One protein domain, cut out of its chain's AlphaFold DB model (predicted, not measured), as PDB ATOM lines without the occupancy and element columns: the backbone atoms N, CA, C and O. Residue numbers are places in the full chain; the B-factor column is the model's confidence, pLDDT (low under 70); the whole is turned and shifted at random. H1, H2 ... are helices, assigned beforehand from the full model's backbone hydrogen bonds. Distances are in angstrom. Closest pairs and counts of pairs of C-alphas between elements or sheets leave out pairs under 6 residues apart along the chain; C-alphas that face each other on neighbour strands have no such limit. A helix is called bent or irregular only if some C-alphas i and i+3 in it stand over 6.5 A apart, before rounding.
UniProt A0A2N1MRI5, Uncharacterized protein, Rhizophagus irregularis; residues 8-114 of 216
ATOM      1  N   GLU A   8      36.527 -30.340  -3.263       92.00
ATOM      2  CA  GLU A   8      35.875 -31.614  -2.946       92.00
ATOM      3  C   GLU A   8      34.827 -32.000  -3.999       92.00
ATOM      4  O   GLU A   8      34.788 -33.142  -4.452       92.00
ATOM      5  N   GLU A   9      34.017 -31.045  -4.457       89.94
ATOM      6  CA  GLU A   9      33.044 -31.284  -5.529       89.94
ATOM      7  C   GLU A   9      33.732 -31.652  -6.842       89.94
ATOM      8  O   GLU A   9      33.320 -32.605  -7.505       89.94
ATOM      9  N   PHE A  10      34.804 -30.940  -7.202       89.12
ATOM     10  CA  PHE A  10      35.583 -31.265  -8.392       89.12
ATOM     11  C   PHE A  10      36.202 -32.662  -8.292       89.12
ATOM     12  O   PHE A  10      36.112 -33.431  -9.246       89.12
ATOM     13  N   GLU A  11      36.806 -33.004  -7.152       90.75
ATOM     14  CA  GLU A  11      37.398 -34.325  -6.924       90.75
ATOM     15  C   GLU A  11      36.339 -35.428  -7.064       90.75
ATOM     16  O   GLU A  11      36.561 -36.396  -7.794       90.75
ATOM     17  N   ASN A  12      35.153 -35.251  -6.477       93.56
ATOM     18  CA  ASN A  12      34.046 -36.201  -6.607       93.56
ATOM     19  C   ASN A  12      33.601 -36.379  -8.065       93.56
ATOM     20  O   ASN A  12      33.543 -37.508  -8.556       93.56
ATOM     21  N   ILE A  13      33.364 -35.282  -8.788       91.94
ATOM     22  CA  ILE A  13      32.971 -35.317 -10.206       91.94
ATOM     23  C   ILE A  13      34.055 -35.992 -11.052       91.94
ATOM     24  O   ILE A  13      33.768 -36.839 -11.902       91.94
ATOM     25  N   PHE A  14      35.320 -35.650 -10.809       91.94
ATOM     26  CA  PHE A  14      36.448 -36.241 -11.511       91.94
ATOM     27  C   PHE A  14      36.545 -37.749 -11.248       91.94
ATOM     28  O   PHE A  14      36.764 -38.525 -12.181       91.94
ATOM     29  N   HIS A  15      36.343 -38.197 -10.007       93.12
ATOM     30  CA  HIS A  15      36.329 -39.616  -9.649       93.12
ATOM     31  C   HIS A  15      35.157 -40.376 -10.277       93.12
ATOM     32  O   HIS A  15      35.337 -41.515 -10.729       93.12
ATOM     33  N   GLU A  16      33.978 -39.765 -10.351       93.88
ATOM     34  CA  GLU A  16      32.811 -40.335 -11.022       93.88
ATOM     35  C   GLU A  16      33.056 -40.507 -12.522       93.88
ATOM     36  O   GLU A  16      32.872 -41.609 -13.051       93.88
ATOM     37  N   GLU A  17      33.550 -39.468 -13.200       92.88
ATOM     38  CA  GLU A  17      33.882 -39.543 -14.625       92.88
ATOM     39  C   GLU A  17      35.010 -40.533 -14.896       92.88
ATOM     40  O   GLU A  17      34.924 -41.331 -15.830       92.88
ATOM     41  N   THR A  18      36.033 -40.565 -14.039       91.75
ATOM     42  CA  THR A  18      37.104 -41.565 -14.122       91.75
ATOM     43  C   THR A  18      36.535 -42.976 -14.013       91.75
ATOM     44  O   THR A  18      36.837 -43.848 -14.831       91.75
ATOM     45  N   SER A  19      35.656 -43.211 -13.041       91.12
ATOM     46  CA  SER A  19      35.011 -44.509 -12.837       91.12
ATOM     47  C   SER A  19      34.146 -44.910 -14.029       91.12
ATOM     48  O   SER A  19      34.177 -46.067 -14.458       91.12
ATOM     49  N   PHE A  20      33.377 -43.972 -14.582       91.19
ATOM     50  CA  PHE A  20      32.577 -44.189 -15.781       91.19
ATOM     51  C   PHE A  20      33.459 -44.522 -16.990       91.19
ATOM     52  O   PHE A  20      33.216 -45.518 -17.677       91.19
ATOM     53  N   PHE A  21      34.516 -43.743 -17.212       88.81
ATOM     54  CA  PHE A  21      35.470 -43.928 -18.296       88.81
ATOM     55  C   PHE A  21      36.132 -45.309 -18.231       88.81
ATOM     56  O   PHE A  21      36.104 -46.061 -19.209       88.81
ATOM     57  N   ILE A  22      36.632 -45.706 -17.056       86.19
ATOM     58  CA  ILE A  22      37.236 -47.026 -16.833       86.19
ATOM     59  C   ILE A  22      36.227 -48.143 -17.117       86.19
ATOM     60  O   ILE A  22      36.522 -49.069 -17.874       86.19
ATOM     61  N   LYS A  23      35.006 -48.048 -16.579       87.69
ATOM     62  CA  LYS A  23      33.951 -49.049 -16.813       87.69
ATOM     63  C   LYS A  23      33.556 -49.161 -18.284       87.69
ATOM     64  O   LYS A  23      33.143 -50.237 -18.714       87.69
ATOM     65  N   LYS A  24      33.658 -48.074 -19.047       84.69
ATOM     66  CA  LYS A  24      33.287 -48.029 -20.462       84.69
ATOM     67  C   LYS A  24      34.385 -48.573 -21.373       84.69
ATOM     68  O   LYS A  24      34.085 -49.376 -22.254       84.69
ATOM     69  N   TYR A  25      35.632 -48.154 -21.166       79.69
ATOM     70  CA  TYR A  25      36.733 -48.416 -22.103       79.69
ATOM     71  C   TYR A  25      37.698 -49.511 -21.644       79.69
ATOM     72  O   TYR A  25      38.307 -50.176 -22.476       79.69
ATOM     73  N   PHE A  26      37.789 -49.756 -20.337       79.38
ATOM     74  CA  PHE A  26      38.722 -50.716 -19.736       79.38
ATOM     75  C   PHE A  26      38.014 -51.904 -19.081       79.38
ATOM     76  O   PHE A  26      38.605 -52.652 -18.295       79.38
ATOM     77  N   LYS A  27      36.740 -52.127 -19.423       79.81
ATOM     78  CA  LYS A  27      36.001 -53.304 -18.972       79.81
ATOM     79  C   LYS A  27      36.753 -54.566 -19.386       79.81
ATOM     80  O   LYS A  27      37.052 -54.753 -20.561       79.81
ATOM     81  N   ASN A  28      37.013 -55.450 -18.426       79.12
ATOM     82  CA  ASN A  28      37.690 -56.728 -18.657       79.12
ATOM     83  C   ASN A  28      39.122 -56.594 -19.213       79.12
ATOM     84  O   ASN A  28      39.586 -57.501 -19.903       79.12
ATOM     85  N   ILE A  29      39.833 -55.498 -18.921       71.38
ATOM     86  CA  ILE A  29      41.208 -55.273 -19.401       71.38
ATOM     87  C   ILE A  29      42.138 -56.472 -19.136       71.38
ATOM     88  O   ILE A  29      42.865 -56.888 -20.031       71.38
ATOM     89  N   GLY A  30      42.038 -57.100 -17.959       69.94
ATOM     90  CA  GLY A  30      42.843 -58.268 -17.580       69.94
ATOM     91  C   GLY A  30      42.390 -59.604 -18.181       69.94
ATOM     92  O   GLY A  30      43.109 -60.590 -18.078       69.94
ATOM     93  N   LEU A  31      41.212 -59.651 -18.812       79.31
ATOM     94  CA  LEU A  31      40.667 -60.847 -19.474       79.31
ATOM     95  C   LEU A  31      40.723 -60.733 -21.005       79.31
ATOM     96  O   LEU A  31      40.391 -61.674 -21.723       79.31
ATOM     97  N   THR A  32      41.103 -59.562 -21.518       77.25
ATOM     98  CA  THR A  32      41.126 -59.277 -22.949       77.25
ATOM     99  C   THR A  32      42.509 -59.604 -23.512       77.25
ATOM    100  O   THR A  32      43.510 -59.166 -22.946       77.25
ATOM    101  N   PRO A  33      42.614 -60.321 -24.647       83.75
ATOM    102  CA  PRO A  33      43.901 -60.552 -25.292       83.75
ATOM    103  C   PRO A  33      44.626 -59.232 -25.583       83.75
ATOM    104  O   PRO A  33      44.015 -58.303 -26.117       83.75
ATOM    105  N   LYS A  34      45.934 -59.168 -25.295       80.88
ATOM    106  CA  LYS A  34      46.765 -57.954 -25.422       80.88
ATOM    107  C   LYS A  34      46.562 -57.220 -26.753       80.88
ATOM    108  O   LYS A  34      46.338 -56.018 -26.752       80.88
ATOM    109  N   MET A  35      46.545 -57.945 -27.873       81.94
ATOM    110  CA  MET A  35      46.339 -57.364 -29.211       81.94
ATOM    111  C   MET A  35      44.994 -56.637 -29.349       81.94
ATOM    112  O   MET A  35      44.918 -55.561 -29.939       81.94
ATOM    113  N   LYS A  36      43.926 -57.207 -28.781       80.94
ATOM    114  CA  LYS A  36      42.587 -56.610 -28.810       80.94
ATOM    115  C   LYS A  36      42.521 -55.379 -27.909       80.94
ATOM    116  O   LYS A  36      41.920 -54.385 -28.301       80.94
ATOM    117  N   PHE A  37      43.170 -55.429 -26.747       78.50
ATOM    118  CA  PHE A  37      43.303 -54.272 -25.869       78.50
ATOM    119  C   PHE A  37      44.052 -53.122 -26.558       78.50
ATOM    120  O   PHE A  37      43.500 -52.034 -26.690       78.50
ATOM    121  N   THR A  38      45.249 -53.377 -27.094       78.69
ATOM    122  CA  THR A  38      46.045 -52.368 -27.808       78.69
ATOM    123  C   THR A  38      45.278 -51.772 -28.987       78.69
ATOM    124  O   THR A  38      45.269 -50.561 -29.148       78.69
ATOM    125  N   SER A  39      44.529 -52.579 -29.745       82.31
ATOM    126  CA  SER A  39      43.689 -52.068 -30.836       82.31
ATOM    127  C   SER A  39      42.566 -51.131 -30.370       82.31
ATOM    128  O   SER A  39      42.231 -50.201 -31.103       82.31
ATOM    129  N   ILE A  40      41.961 -51.365 -29.199       80.06
ATOM    130  CA  ILE A  40      40.934 -50.475 -28.632       80.06
ATOM    131  C   ILE A  40      41.565 -49.140 -28.231       80.06
ATOM    132  O   ILE A  40      41.024 -48.087 -28.562       80.06
ATOM    133  N   ILE A  41      42.716 -49.196 -27.564       80.50
ATOM    134  CA  ILE A  41      43.455 -48.014 -27.116       80.50
ATOM    135  C   ILE A  41      43.953 -47.198 -28.308       80.50
ATOM    136  O   ILE A  41      43.677 -46.006 -28.365       80.50
ATOM    137  N   ASP A  42      44.574 -47.833 -29.302       83.81
ATOM    138  CA  ASP A  42      45.040 -47.167 -30.523       83.81
ATOM    139  C   ASP A  42      43.887 -46.536 -31.313       83.81
ATOM    140  O   ASP A  42      44.050 -45.491 -31.938       83.81
ATOM    141  N   LYS A  43      42.701 -47.160 -31.303       83.38
ATOM    142  CA  LYS A  43      41.506 -46.592 -31.940       83.38
ATOM    143  C   LYS A  43      40.999 -45.355 -31.198       83.38
ATOM    144  O   LYS A  43      40.459 -44.459 -31.838       83.38
ATOM    145  N   PHE A  44      41.118 -45.336 -29.874       80.56
ATOM    146  CA  PHE A  44      40.603 -44.253 -29.044       80.56
ATOM    147  C   PHE A  44      41.576 -43.068 -28.968       80.56
ATOM    148  O   PHE A  44      41.179 -41.939 -29.219       80.56
ATOM    149  N   PHE A  45      42.851 -43.337 -28.692       81.50
ATOM    150  CA  PHE A  45      43.890 -42.329 -28.452       81.50
ATOM    151  C   PHE A  45      44.838 -42.103 -29.639       81.50
ATOM    152  O   PHE A  45      45.766 -41.293 -29.543       81.50
ATOM    153  N   GLY A  46      44.650 -42.840 -30.735       78.88
ATOM    154  CA  GLY A  46      45.609 -42.911 -31.835       78.88
ATOM    155  C   GLY A  46      46.791 -43.833 -31.521       78.88
ATOM    156  O   GLY A  46      47.104 -44.111 -30.363       78.88
ATOM    157  N   LYS A  47      47.474 -44.301 -32.574       74.00
ATOM    158  CA  LYS A  47      48.693 -45.105 -32.421       74.00
ATOM    159  C   LYS A  47      49.798 -44.293 -31.750       74.00
ATOM    160  O   LYS A  47      50.092 -43.170 -32.157       74.00
ATOM    161  N   PHE A  48      50.474 -44.921 -30.802       66.62
ATOM    162  CA  PHE A  48      51.652 -44.383 -30.128       66.62
ATOM    163  C   PHE A  48      52.873 -44.428 -31.065       66.62
ATOM    164  O   PHE A  48      53.572 -45.435 -31.138       66.62
ATOM    165  N   THR A  49      53.113 -43.381 -31.864       60.94
ATOM    166  CA  THR A  49      54.147 -43.411 -32.928       60.94
ATOM    167  C   THR A  49      55.529 -42.893 -32.525       60.94
ATOM    168  O   THR A  49      56.467 -43.011 -33.308       60.94
ATOM    169  N   LYS A  50      55.691 -42.391 -31.303       64.38
ATOM    170  CA  LYS A  50      56.940 -42.218 -30.538       64.38
ATOM    171  C   LYS A  50      56.524 -41.469 -29.286       64.38
ATOM    172  O   LYS A  50      55.956 -40.388 -29.416       64.38
ATOM    173  N   SER A  51      56.768 -42.040 -28.113       65.38
ATOM    174  CA  SER A  51      56.368 -41.396 -26.865       65.38
ATOM    175  C   SER A  51      57.177 -40.098 -26.699       65.38
ATOM    176  O   SER A  51      58.407 -40.148 -26.780       65.38
ATOM    177  N   PRO A  52      56.541 -38.918 -26.562       76.44
ATOM    178  CA  PRO A  52      57.241 -37.683 -26.225       76.44
ATOM    179  C   PRO A  52      58.255 -37.878 -25.090       76.44
ATOM    180  O   PRO A  52      57.968 -38.594 -24.131       76.44
ATOM    181  N   ARG A  53      59.397 -37.171 -25.137       82.50
ATOM    182  CA  ARG A  53      60.418 -37.200 -24.062       82.50
ATOM    183  C   ARG A  53      59.825 -36.993 -22.664       82.50
ATOM    184  O   ARG A  53      60.302 -37.579 -21.702       82.50
ATOM    185  N   PHE A  54      58.742 -36.222 -22.582       84.81
ATOM    186  CA  PHE A  54      57.943 -36.033 -21.375       84.81
ATOM    187  C   PHE A  54      57.535 -37.351 -20.690       84.81
ATOM    188  O   PHE A  54      57.723 -37.500 -19.483       84.81
ATOM    189  N   PHE A  55      57.032 -38.338 -21.438       86.75
ATOM    190  CA  PHE A  55      56.640 -39.628 -20.867       86.75
ATOM    191  C   PHE A  55      57.854 -40.471 -20.471       86.75
ATOM    192  O   PHE A  55      57.801 -41.168 -19.461       86.75
ATOM    193  N   GLU A  56      58.963 -40.378 -21.212       87.44
ATOM    194  CA  GLU A  56      60.224 -41.052 -20.867       87.44
ATOM    195  C   GLU A  56      60.834 -40.510 -19.565       87.44
ATOM    196  O   GLU A  56      61.422 -41.265 -18.790       87.44
ATOM    197  N   ASP A  57      60.713 -39.206 -19.312       90.25
ATOM    198  CA  ASP A  57      61.165 -38.580 -18.069       90.25
ATOM    199  C   ASP A  57      60.315 -39.057 -16.883       90.25
ATOM    200  O   ASP A  57      60.856 -39.525 -15.880       90.25
ATOM    201  N   ILE A  58      58.984 -39.031 -17.007       89.06
ATOM    202  CA  ILE A  58      58.075 -39.512 -15.952       89.06
ATOM    203  C   ILE A  58      58.268 -41.011 -15.702       89.06
ATOM    204  O   ILE A  58      58.328 -41.441 -14.550       89.06
ATOM    205  N   SER A  59      58.423 -41.801 -16.762       90.56
ATOM    206  CA  SER A  59      58.768 -43.227 -16.709       90.56
ATOM    207  C   SER A  59      60.030 -43.463 -15.872       90.56
ATOM    208  O   SER A  59      60.007 -44.251 -14.926       90.56
ATOM    209  N   ARG A  60      61.101 -42.686 -16.098       92.25
ATOM    210  CA  ARG A  60      62.336 -42.755 -15.295       92.25
ATOM    211  C   ARG A  60      62.123 -42.432 -13.814       92.25
ATOM    212  O   ARG A  60      62.652 -43.152 -12.969       92.25
ATOM    213  N   TYR A  61      61.350 -41.396 -13.487       92.94
ATOM    214  CA  TYR A  61      61.088 -41.017 -12.090       92.94
ATOM    215  C   TYR A  61      60.176 -42.009 -11.356       92.94
ATOM    216  O   TYR A  61      60.399 -42.312 -10.187       92.94
ATOM    217  N   THR A  62      59.158 -42.528 -12.042       90.00
ATOM    218  CA  THR A  62      58.138 -43.424 -11.468       90.00
ATOM    219  C   THR A  62      58.515 -44.902 -11.530       90.00
ATOM    220  O   THR A  62      57.896 -45.718 -10.850       90.00
ATOM    221  N   ARG A  63      59.525 -45.255 -12.338       91.56
ATOM    222  CA  ARG A  63      59.916 -46.631 -12.692       91.56
ATOM    223  C   ARG A  63      58.806 -47.448 -13.366       91.56
ATOM    224  O   ARG A  63      58.887 -48.676 -13.410       91.56
ATOM    225  N   LEU A  64      57.774 -46.788 -13.884       88.88
ATOM    226  CA  LEU A  64      56.733 -47.411 -14.697       88.88
ATOM    227  C   LEU A  64      57.203 -47.514 -16.147       88.88
ATOM    228  O   LEU A  64      58.038 -46.730 -16.579       88.88
ATOM    229  N   ASN A  65      56.657 -48.458 -16.921       88.69
ATOM    230  CA  ASN A  65      56.937 -48.474 -18.357       88.69
ATOM    231  C   ASN A  65      56.303 -47.246 -19.038       88.69
ATOM    232  O   ASN A  65      55.244 -46.759 -18.623       88.69
ATOM    233  N   THR A  66      56.971 -46.746 -20.075       85.44
ATOM    234  CA  THR A  66      56.589 -45.510 -20.766       85.44
ATOM    235  C   THR A  66      55.186 -45.608 -21.361       85.44
ATOM    236  O   THR A  66      54.422 -44.652 -21.277       85.44
ATOM    237  N   GLU A  67      54.799 -46.778 -21.870       82.44
ATOM    238  CA  GLU A  67      53.473 -47.020 -22.438       82.44
ATOM    239  C   GLU A  67      52.353 -46.899 -21.392       82.44
ATOM    240  O   GLU A  67      51.273 -46.395 -21.686       82.44
ATOM    241  N   THR A  68      52.601 -47.330 -20.153       84.12
ATOM    242  CA  THR A  68      51.650 -47.229 -19.035       84.12
ATOM    243  C   THR A  68      51.519 -45.785 -18.588       84.12
ATOM    244  O   THR A  68      50.406 -45.321 -18.357       84.12
ATOM    245  N   VAL A  69      52.636 -45.064 -18.493       87.62
ATOM    246  CA  VAL A  69      52.636 -43.633 -18.161       87.62
ATOM    247  C   VAL A  69      51.858 -42.841 -19.207       87.62
ATOM    248  O   VAL A  69      50.972 -42.065 -18.853       87.62
ATOM    249  N   GLU A  70      52.152 -43.068 -20.487       86.75
ATOM    250  CA  GLU A  70      51.463 -42.408 -21.592       86.75
ATOM    251  C   GLU A  70      49.961 -42.719 -21.582       86.75
ATOM    252  O   GLU A  70      49.139 -41.810 -21.695       86.75
ATOM    253  N   LEU A  71      49.582 -43.984 -21.371       85.81
ATOM    254  CA  LEU A  71      48.180 -44.380 -21.280       85.81
ATOM    255  C   LEU A  71      47.452 -43.686 -20.120       85.81
ATOM    256  O   LEU A  71      46.360 -43.156 -20.323       85.81
ATOM    257  N   LEU A  72      48.034 -43.688 -18.916       87.19
ATOM    258  CA  LEU A  72      47.425 -43.075 -17.733       87.19
ATOM    259  C   LEU A  72      47.199 -41.576 -17.940       87.19
ATOM    260  O   LEU A  72      46.104 -41.079 -17.681       87.19
ATOM    261  N   LEU A  73      48.205 -40.870 -18.455       87.69
ATOM    262  CA  LEU A  73      48.120 -39.427 -18.665       87.69
ATOM    263  C   LEU A  73      47.116 -39.062 -19.755       87.69
ATOM    264  O   LEU A  73      46.322 -38.152 -19.536       87.69
ATOM    265  N   LYS A  74      47.063 -39.805 -20.868       86.88
ATOM    266  CA  LYS A  74      46.027 -39.589 -21.888       86.88
ATOM    267  C   LYS A  74      44.618 -39.850 -21.352       86.88
ATOM    268  O   LYS A  74      43.691 -39.133 -21.708       86.88
ATOM    269  N   CYS A  75      44.435 -40.842 -20.475       89.06
ATOM    270  CA  CYS A  75      43.142 -41.053 -19.819       89.06
ATOM    271  C   CYS A  75      42.752 -39.844 -18.960       89.06
ATOM    272  O   CYS A  75      41.625 -39.365 -19.060       89.06
ATOM    273  N   CYS A  76      43.680 -39.338 -18.142       89.69
ATOM    274  CA  CYS A  76      43.449 -38.143 -17.331       89.69
ATOM    275  C   CYS A  76      43.137 -36.915 -18.196       89.69
ATOM    276  O   CYS A  76      42.217 -36.171 -17.868       89.69
ATOM    277  N   GLU A  77      43.867 -36.727 -19.296       89.38
ATOM    278  CA  GLU A  77      43.658 -35.632 -20.244       89.38
ATOM    279  C   GLU A  77      42.263 -35.693 -20.873       89.38
ATOM    280  O   GLU A  77      41.547 -34.697 -20.846       89.38
ATOM    281  N   GLU A  78      41.828 -36.860 -21.354       89.69
ATOM    282  CA  GLU A  78      40.491 -37.029 -21.938       89.69
ATOM    283  C   GLU A  78      39.367 -36.775 -20.928       89.69
ATOM    284  O   GLU A  78      38.372 -36.126 -21.253       89.69
ATOM    285  N   ILE A  79      39.516 -37.249 -19.687       91.81
ATOM    286  CA  ILE A  79      38.528 -37.005 -18.627       91.81
ATOM    287  C   ILE A  79      38.472 -35.510 -18.292       91.81
ATOM    288  O   ILE A  79      37.390 -34.921 -18.270       91.81
ATOM    289  N   ALA A  80      39.629 -34.880 -18.078       90.94
ATOM    290  CA  ALA A  80      39.722 -33.461 -17.746       90.94
ATOM    291  C   ALA A  80      39.186 -32.575 -18.879       90.94
ATOM    292  O   ALA A  80      38.391 -31.666 -18.637       90.94
ATOM    293  N   TYR A  81      39.562 -32.866 -20.124       90.81
ATOM    294  CA  TYR A  81      39.065 -32.155 -21.295       90.81
ATOM    295  C   TYR A  81      37.559 -32.364 -21.486       90.81
ATOM    296  O   TYR A  81      36.838 -31.420 -21.815       90.81
ATOM    297  N   GLY A  82      37.056 -33.576 -21.238       91.62
ATOM    298  CA  GLY A  82      35.630 -33.885 -21.266       91.62
ATOM    299  C   GLY A  82      34.825 -33.044 -20.273       91.62
ATOM    300  O   GLY A  82      33.791 -32.492 -20.650       91.62
ATOM    301  N   LEU A  83      35.316 -32.900 -19.039       91.56
ATOM    302  CA  LEU A  83      34.720 -32.028 -18.023       91.56
ATOM    303  C   LEU A  83      34.762 -30.558 -18.445       91.56
ATOM    304  O   LEU A  83      33.717 -29.914 -18.507       91.56
ATOM    305  N   TYR A  84      35.934 -30.068 -18.853       90.69
ATOM    306  CA  TYR A  84      36.094 -28.701 -19.348       90.69
ATOM    307  C   TYR A  84      35.119 -28.383 -20.488       90.69
ATOM    308  O   TYR A  84      34.464 -27.342 -20.499       90.69
ATOM    309  N   LYS A  85      34.978 -29.300 -21.450       92.88
ATOM    310  CA  LYS A  85      34.073 -29.130 -22.585       92.88
ATOM    311  C   LYS A  85      32.609 -29.081 -22.148       92.88
ATOM    312  O   LYS A  85      31.857 -28.270 -22.687       92.88
ATOM    313  N   LYS A  86      32.197 -29.926 -21.194       90.69
ATOM    314  CA  LYS A  86      30.834 -29.903 -20.632       90.69
ATOM    315  C   LYS A  86      30.540 -28.558 -19.973       90.69
ATOM    316  O   LYS A  86      29.511 -27.957 -20.283       90.69
ATOM    317  N   ASP A  87      31.458 -28.072 -19.145       89.44
ATOM    318  CA  ASP A  87      31.314 -26.786 -18.461       89.44
ATOM    319  C   ASP A  87      31.267 -25.626 -19.461       89.44
ATOM    320  O   ASP A  87      30.379 -24.777 -19.389       89.44
ATOM    321  N   ALA A  88      32.149 -25.625 -20.466       90.19
ATOM    322  CA  ALA A  88      32.153 -24.612 -21.518       90.19
ATOM    323  C   ALA A  88      30.814 -24.563 -22.277       90.19
ATOM    324  O   ALA A  88      30.239 -23.488 -22.452       90.19
ATOM    325  N   SER A  89      30.272 -25.721 -22.671       93.00
ATOM    326  CA  SER A  89      28.963 -25.800 -23.334       93.00
ATOM    327  C   SER A  89      27.809 -25.363 -22.427       93.00
ATOM    328  O   SER A  89      26.853 -24.738 -22.894       93.00
ATOM    329  N   PHE A  90      27.875 -25.670 -21.130       91.44
ATOM    330  CA  PHE A  90      26.880 -25.211 -20.163       91.44
ATOM    331  C   PHE A  90      26.890 -23.683 -20.031       91.44
ATOM    332  O   PHE A  90      25.835 -23.049 -20.125       91.44
ATOM    333  N   MET A  91      28.077 -23.089 -19.897       90.50
ATOM    334  CA  MET A  91      28.259 -21.640 -19.798       90.50
ATOM    335  C   MET A  91      27.804 -20.917 -21.068       90.50
ATOM    336  O   MET A  91      27.123 -19.896 -20.986       90.50
ATOM    337  N   GLU A  92      28.105 -21.464 -22.246       94.06
ATOM    338  CA  GLU A  92      27.635 -20.926 -23.526       94.06
ATOM    339  C   GLU A  92      26.100 -20.864 -23.579       94.06
ATOM    340  O   GLU A  92      25.517 -19.833 -23.934       94.06
ATOM    341  N   LYS A  93      25.427 -21.936 -23.143       94.88
ATOM    342  CA  LYS A  93      23.961 -21.998 -23.097       94.88
ATOM    343  C   LYS A  93      23.371 -20.987 -22.114       94.88
ATOM    344  O   LYS A  93      22.403 -20.309 -22.459       94.88
ATOM    345  N   GLN A  94      23.941 -20.866 -20.913       93.88
ATOM    346  CA  GLN A  94      23.494 -19.877 -19.928       93.88
ATOM    347  C   GLN A  94      23.665 -18.446 -20.437       93.88
ATOM    348  O   GLN A  94      22.762 -17.624 -20.287       93.88
ATOM    349  N   ASN A  95      24.794 -18.149 -21.076       95.69
ATOM    350  CA  ASN A  95      25.057 -16.821 -21.616       95.69
ATOM    351  C   ASN A  95      24.067 -16.472 -22.741       95.69
ATOM    352  O   ASN A  95      23.513 -15.375 -22.762       95.69
ATOM    353  N   SER A  96      23.771 -17.430 -23.623       96.06
ATOM    354  CA  SER A  96      22.750 -17.276 -24.664       96.06
ATOM    355  C   SER A  96      21.355 -17.000 -24.080       96.06
ATOM    356  O   SER A  96      20.659 -16.086 -24.530       96.06
ATOM    357  N   ASP A  97      20.953 -17.721 -23.027       97.25
ATOM    358  CA  ASP A  97      19.679 -17.474 -22.340       97.25
ATOM    359  C   ASP A  97      19.617 -16.069 -21.717       97.25
ATOM    360  O   ASP A  97      18.655 -15.326 -21.926       97.25
ATOM    361  N   LEU A  98      20.680 -15.656 -21.019       97.00
ATOM    362  CA  LEU A  98      20.773 -14.324 -20.421       97.00
ATOM    363  C   LEU A  98      20.694 -13.214 -21.475       97.00
ATOM    364  O   LEU A  98      19.971 -12.235 -21.277       97.00
ATOM    365  N   GLN A  99      21.371 -13.376 -22.612       97.50
ATOM    366  CA  GLN A  99      21.295 -12.429 -23.727       97.50
ATOM    367  C   GLN A  99      19.875 -12.328 -24.295       97.50
ATOM    368  O   GLN A  99      19.384 -11.224 -24.546       97.50
ATOM    369  N   ASN A 100      19.179 -13.457 -24.446       97.94
ATOM    370  CA  ASN A 100      17.793 -13.474 -24.911       97.94
ATOM    371  C   ASN A 100      16.852 -12.778 -23.923       97.94
ATOM    372  O   ASN A 100      16.034 -11.947 -24.330       97.94
ATOM    373  N   ARG A 101      16.999 -13.048 -22.622       97.88
ATOM    374  CA  ARG A 101      16.219 -12.390 -21.563       97.88
ATOM    375  C   ARG A 101      16.466 -10.887 -21.532       97.88
ATOM    376  O   ARG A 101      15.510 -10.117 -21.449       97.88
ATOM    377  N   LEU A 102      17.722 -10.458 -21.660       97.94
ATOM    378  CA  LEU A 102      18.076  -9.043 -21.738       97.94
ATOM    379  C   LEU A 102      17.424  -8.377 -22.954       97.94
ATOM    380  O   LEU A 102      16.821  -7.312 -22.829       97.94
ATOM    381  N   ARG A 103      17.475  -9.021 -24.124       97.88
ATOM    382  CA  ARG A 103      16.845  -8.509 -25.347       97.88
ATOM    383  C   ARG A 103      15.333  -8.339 -25.184       97.88
ATOM    384  O   ARG A 103      14.799  -7.299 -25.569       97.88
ATOM    385  N   GLN A 104      14.655  -9.321 -24.593       97.62
ATOM    386  CA  GLN A 104      13.217  -9.248 -24.314       97.62
ATOM    387  C   GLN A 104      12.884  -8.129 -23.320       97.62
ATOM    388  O   GLN A 104      11.955  -7.357 -23.555       97.62
ATOM    389  N   ALA A 105      13.666  -7.994 -22.244       97.38
ATOM    390  CA  ALA A 105      13.484  -6.936 -21.256       97.38
ATOM    391  C   ALA A 105      13.649  -5.542 -21.881       97.38
ATOM    392  O   ALA A 105      12.802  -4.675 -21.681       97.38
ATOM    393  N   LEU A 106      14.682  -5.345 -22.707       97.75
ATOM    394  CA  LEU A 106      14.906  -4.089 -23.425       97.75
ATOM    395  C   LEU A 106      13.773  -3.772 -24.408       97.75
ATOM    396  O   LEU A 106      13.357  -2.620 -24.515       97.75
ATOM    397  N   GLN A 107      13.247  -4.775 -25.114       97.44
ATOM    398  CA  GLN A 107      12.112  -4.587 -26.017       97.44
ATOM    399  C   GLN A 107      10.841  -4.192 -25.257       97.44
ATOM    400  O   GLN A 107      10.162  -3.246 -25.659       97.44
ATOM    401  N   LYS A 108      10.549  -4.870 -24.142       97.38
ATOM    402  CA  LYS A 108       9.415  -4.537 -23.275       97.38
ATOM    403  C   LYS A 108       9.552  -3.128 -22.702       97.38
ATOM    404  O   LYS A 108       8.577  -2.385 -22.682       97.38
ATOM    405  N   ASN A 109      10.759  -2.731 -22.300       97.44
ATOM    406  CA  ASN A 109      10.997  -1.395 -21.763       97.44
ATOM    407  C   ASN A 109      10.730  -0.302 -22.813       97.44
ATOM    408  O   ASN A 109      10.016   0.653 -22.538       97.44
ATOM    409  N   LYS A 110      11.184  -0.499 -24.060       96.88
ATOM    410  CA  LYS A 110      10.869   0.415 -25.175       96.88
ATOM    411  C   LYS A 110       9.366   0.555 -25.432       96.88
ATOM    412  O   LYS A 110       8.898   1.647 -25.744       96.88
ATOM    413  N   GLN A 111       8.612  -0.540 -25.325       96.88
ATOM    414  CA  GLN A 111       7.153  -0.509 -25.470       96.88
ATOM    415  C   GLN A 111       6.504   0.298 -24.341       96.88
ATOM    416  O   GLN A 111       5.707   1.192 -24.618       96.88
ATOM    417  N   LEU A 112       6.905   0.049 -23.092       96.94
ATOM    418  CA  LEU A 112       6.405   0.787 -21.931       96.94
ATOM    419  C   LEU A 112       6.742   2.281 -22.009       96.94
ATOM    420  O   LEU A 112       5.882   3.114 -21.742       96.94
ATOM    421  N   GLU A 113       7.952   2.644 -22.437       97.06
ATOM    422  CA  GLU A 113       8.334   4.044 -22.657       97.06
ATOM    423  C   GLU A 113       7.452   4.730 -23.711       97.06
ATOM    424  O   GLU A 113       7.042   5.880 -23.531       97.06
ATOM    425  N   ALA A 114       7.134   4.041 -24.810       96.50
ATOM    426  CA  ALA A 114       6.249   4.572 -25.845       96.50
ATOM    427  C   ALA A 114       4.808   4.748 -25.335       96.50
ATOM    428  O   ALA A 114       4.176   5.774 -25.601       96.50
TER     429      ALA A 114
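This is residues 8 to 114 of the 216 residues of an uncharacterized protein of Rhizophagus irregularis (UniProt A0A2N1MRI5). What shape is this? One very long helix, H4, makes the length of the domain, and three short helices, H1, H2 and H3, gather loosely round its first part, H1 crossing it and H3 meeting its first turns. Residues 84 to 114 of H4 stick out as a bare arm. What is it made of? The printed part has 107 residues with four named helices, H1 to H4 in chain order, and no named strand; the class is all helix. It is extended, with a radius of gyration of the C-alphas of 22.5 A and spans of 74 by 31 by 30 A.

Where does the first helix begin? H1, residues 8 to 25, begins at C-alpha 8, (35.875, -31.614, -2.946), and is 25.5 A long. What follows? H2 is residues 34 to 45, 16.2 A, and H3 is residues 53 to 62, 14.2 A. H4, residues 66 to 114, is 71.2 A long and ends at C-alpha 114, (6.249, 4.572, -25.845).

How does H1 stand to H4? Residues 14 to 21 of H1 touch residues 76 to 83 of H4, at a steep tilt of 60 degrees, opposite ways; the closest C-alphas, of Thr 18 and Ile 79, are 6.6 A apart. And H2? It is close to H4 but not clearly touching, with the closest C-alphas, of Phe 45 and Lys 74, 7.4 A apart. And H3? It touches residues 66 to 70 of H4 at a steep tilt of 64 degrees; the closest C-alphas, of Ser 59 and Thr 66, are 5.1 A apart. H1 and H3 are apart. Are the helix backbones complete? In H1, H2, H3 and H4 every O i to N i+4 pair is within hydrogen-bond range.

How far does it reach? The two C-alphas farthest apart, of Arg 63 and Ala 114, are 75.3 A apart. Is anything cut or long? The printed part has no cut; the link H3 to H4 is tight, and H1 to H2 and H2 to H3 are short. Where is confidence low? Residue 30 and residues 48 to 51 are under 70.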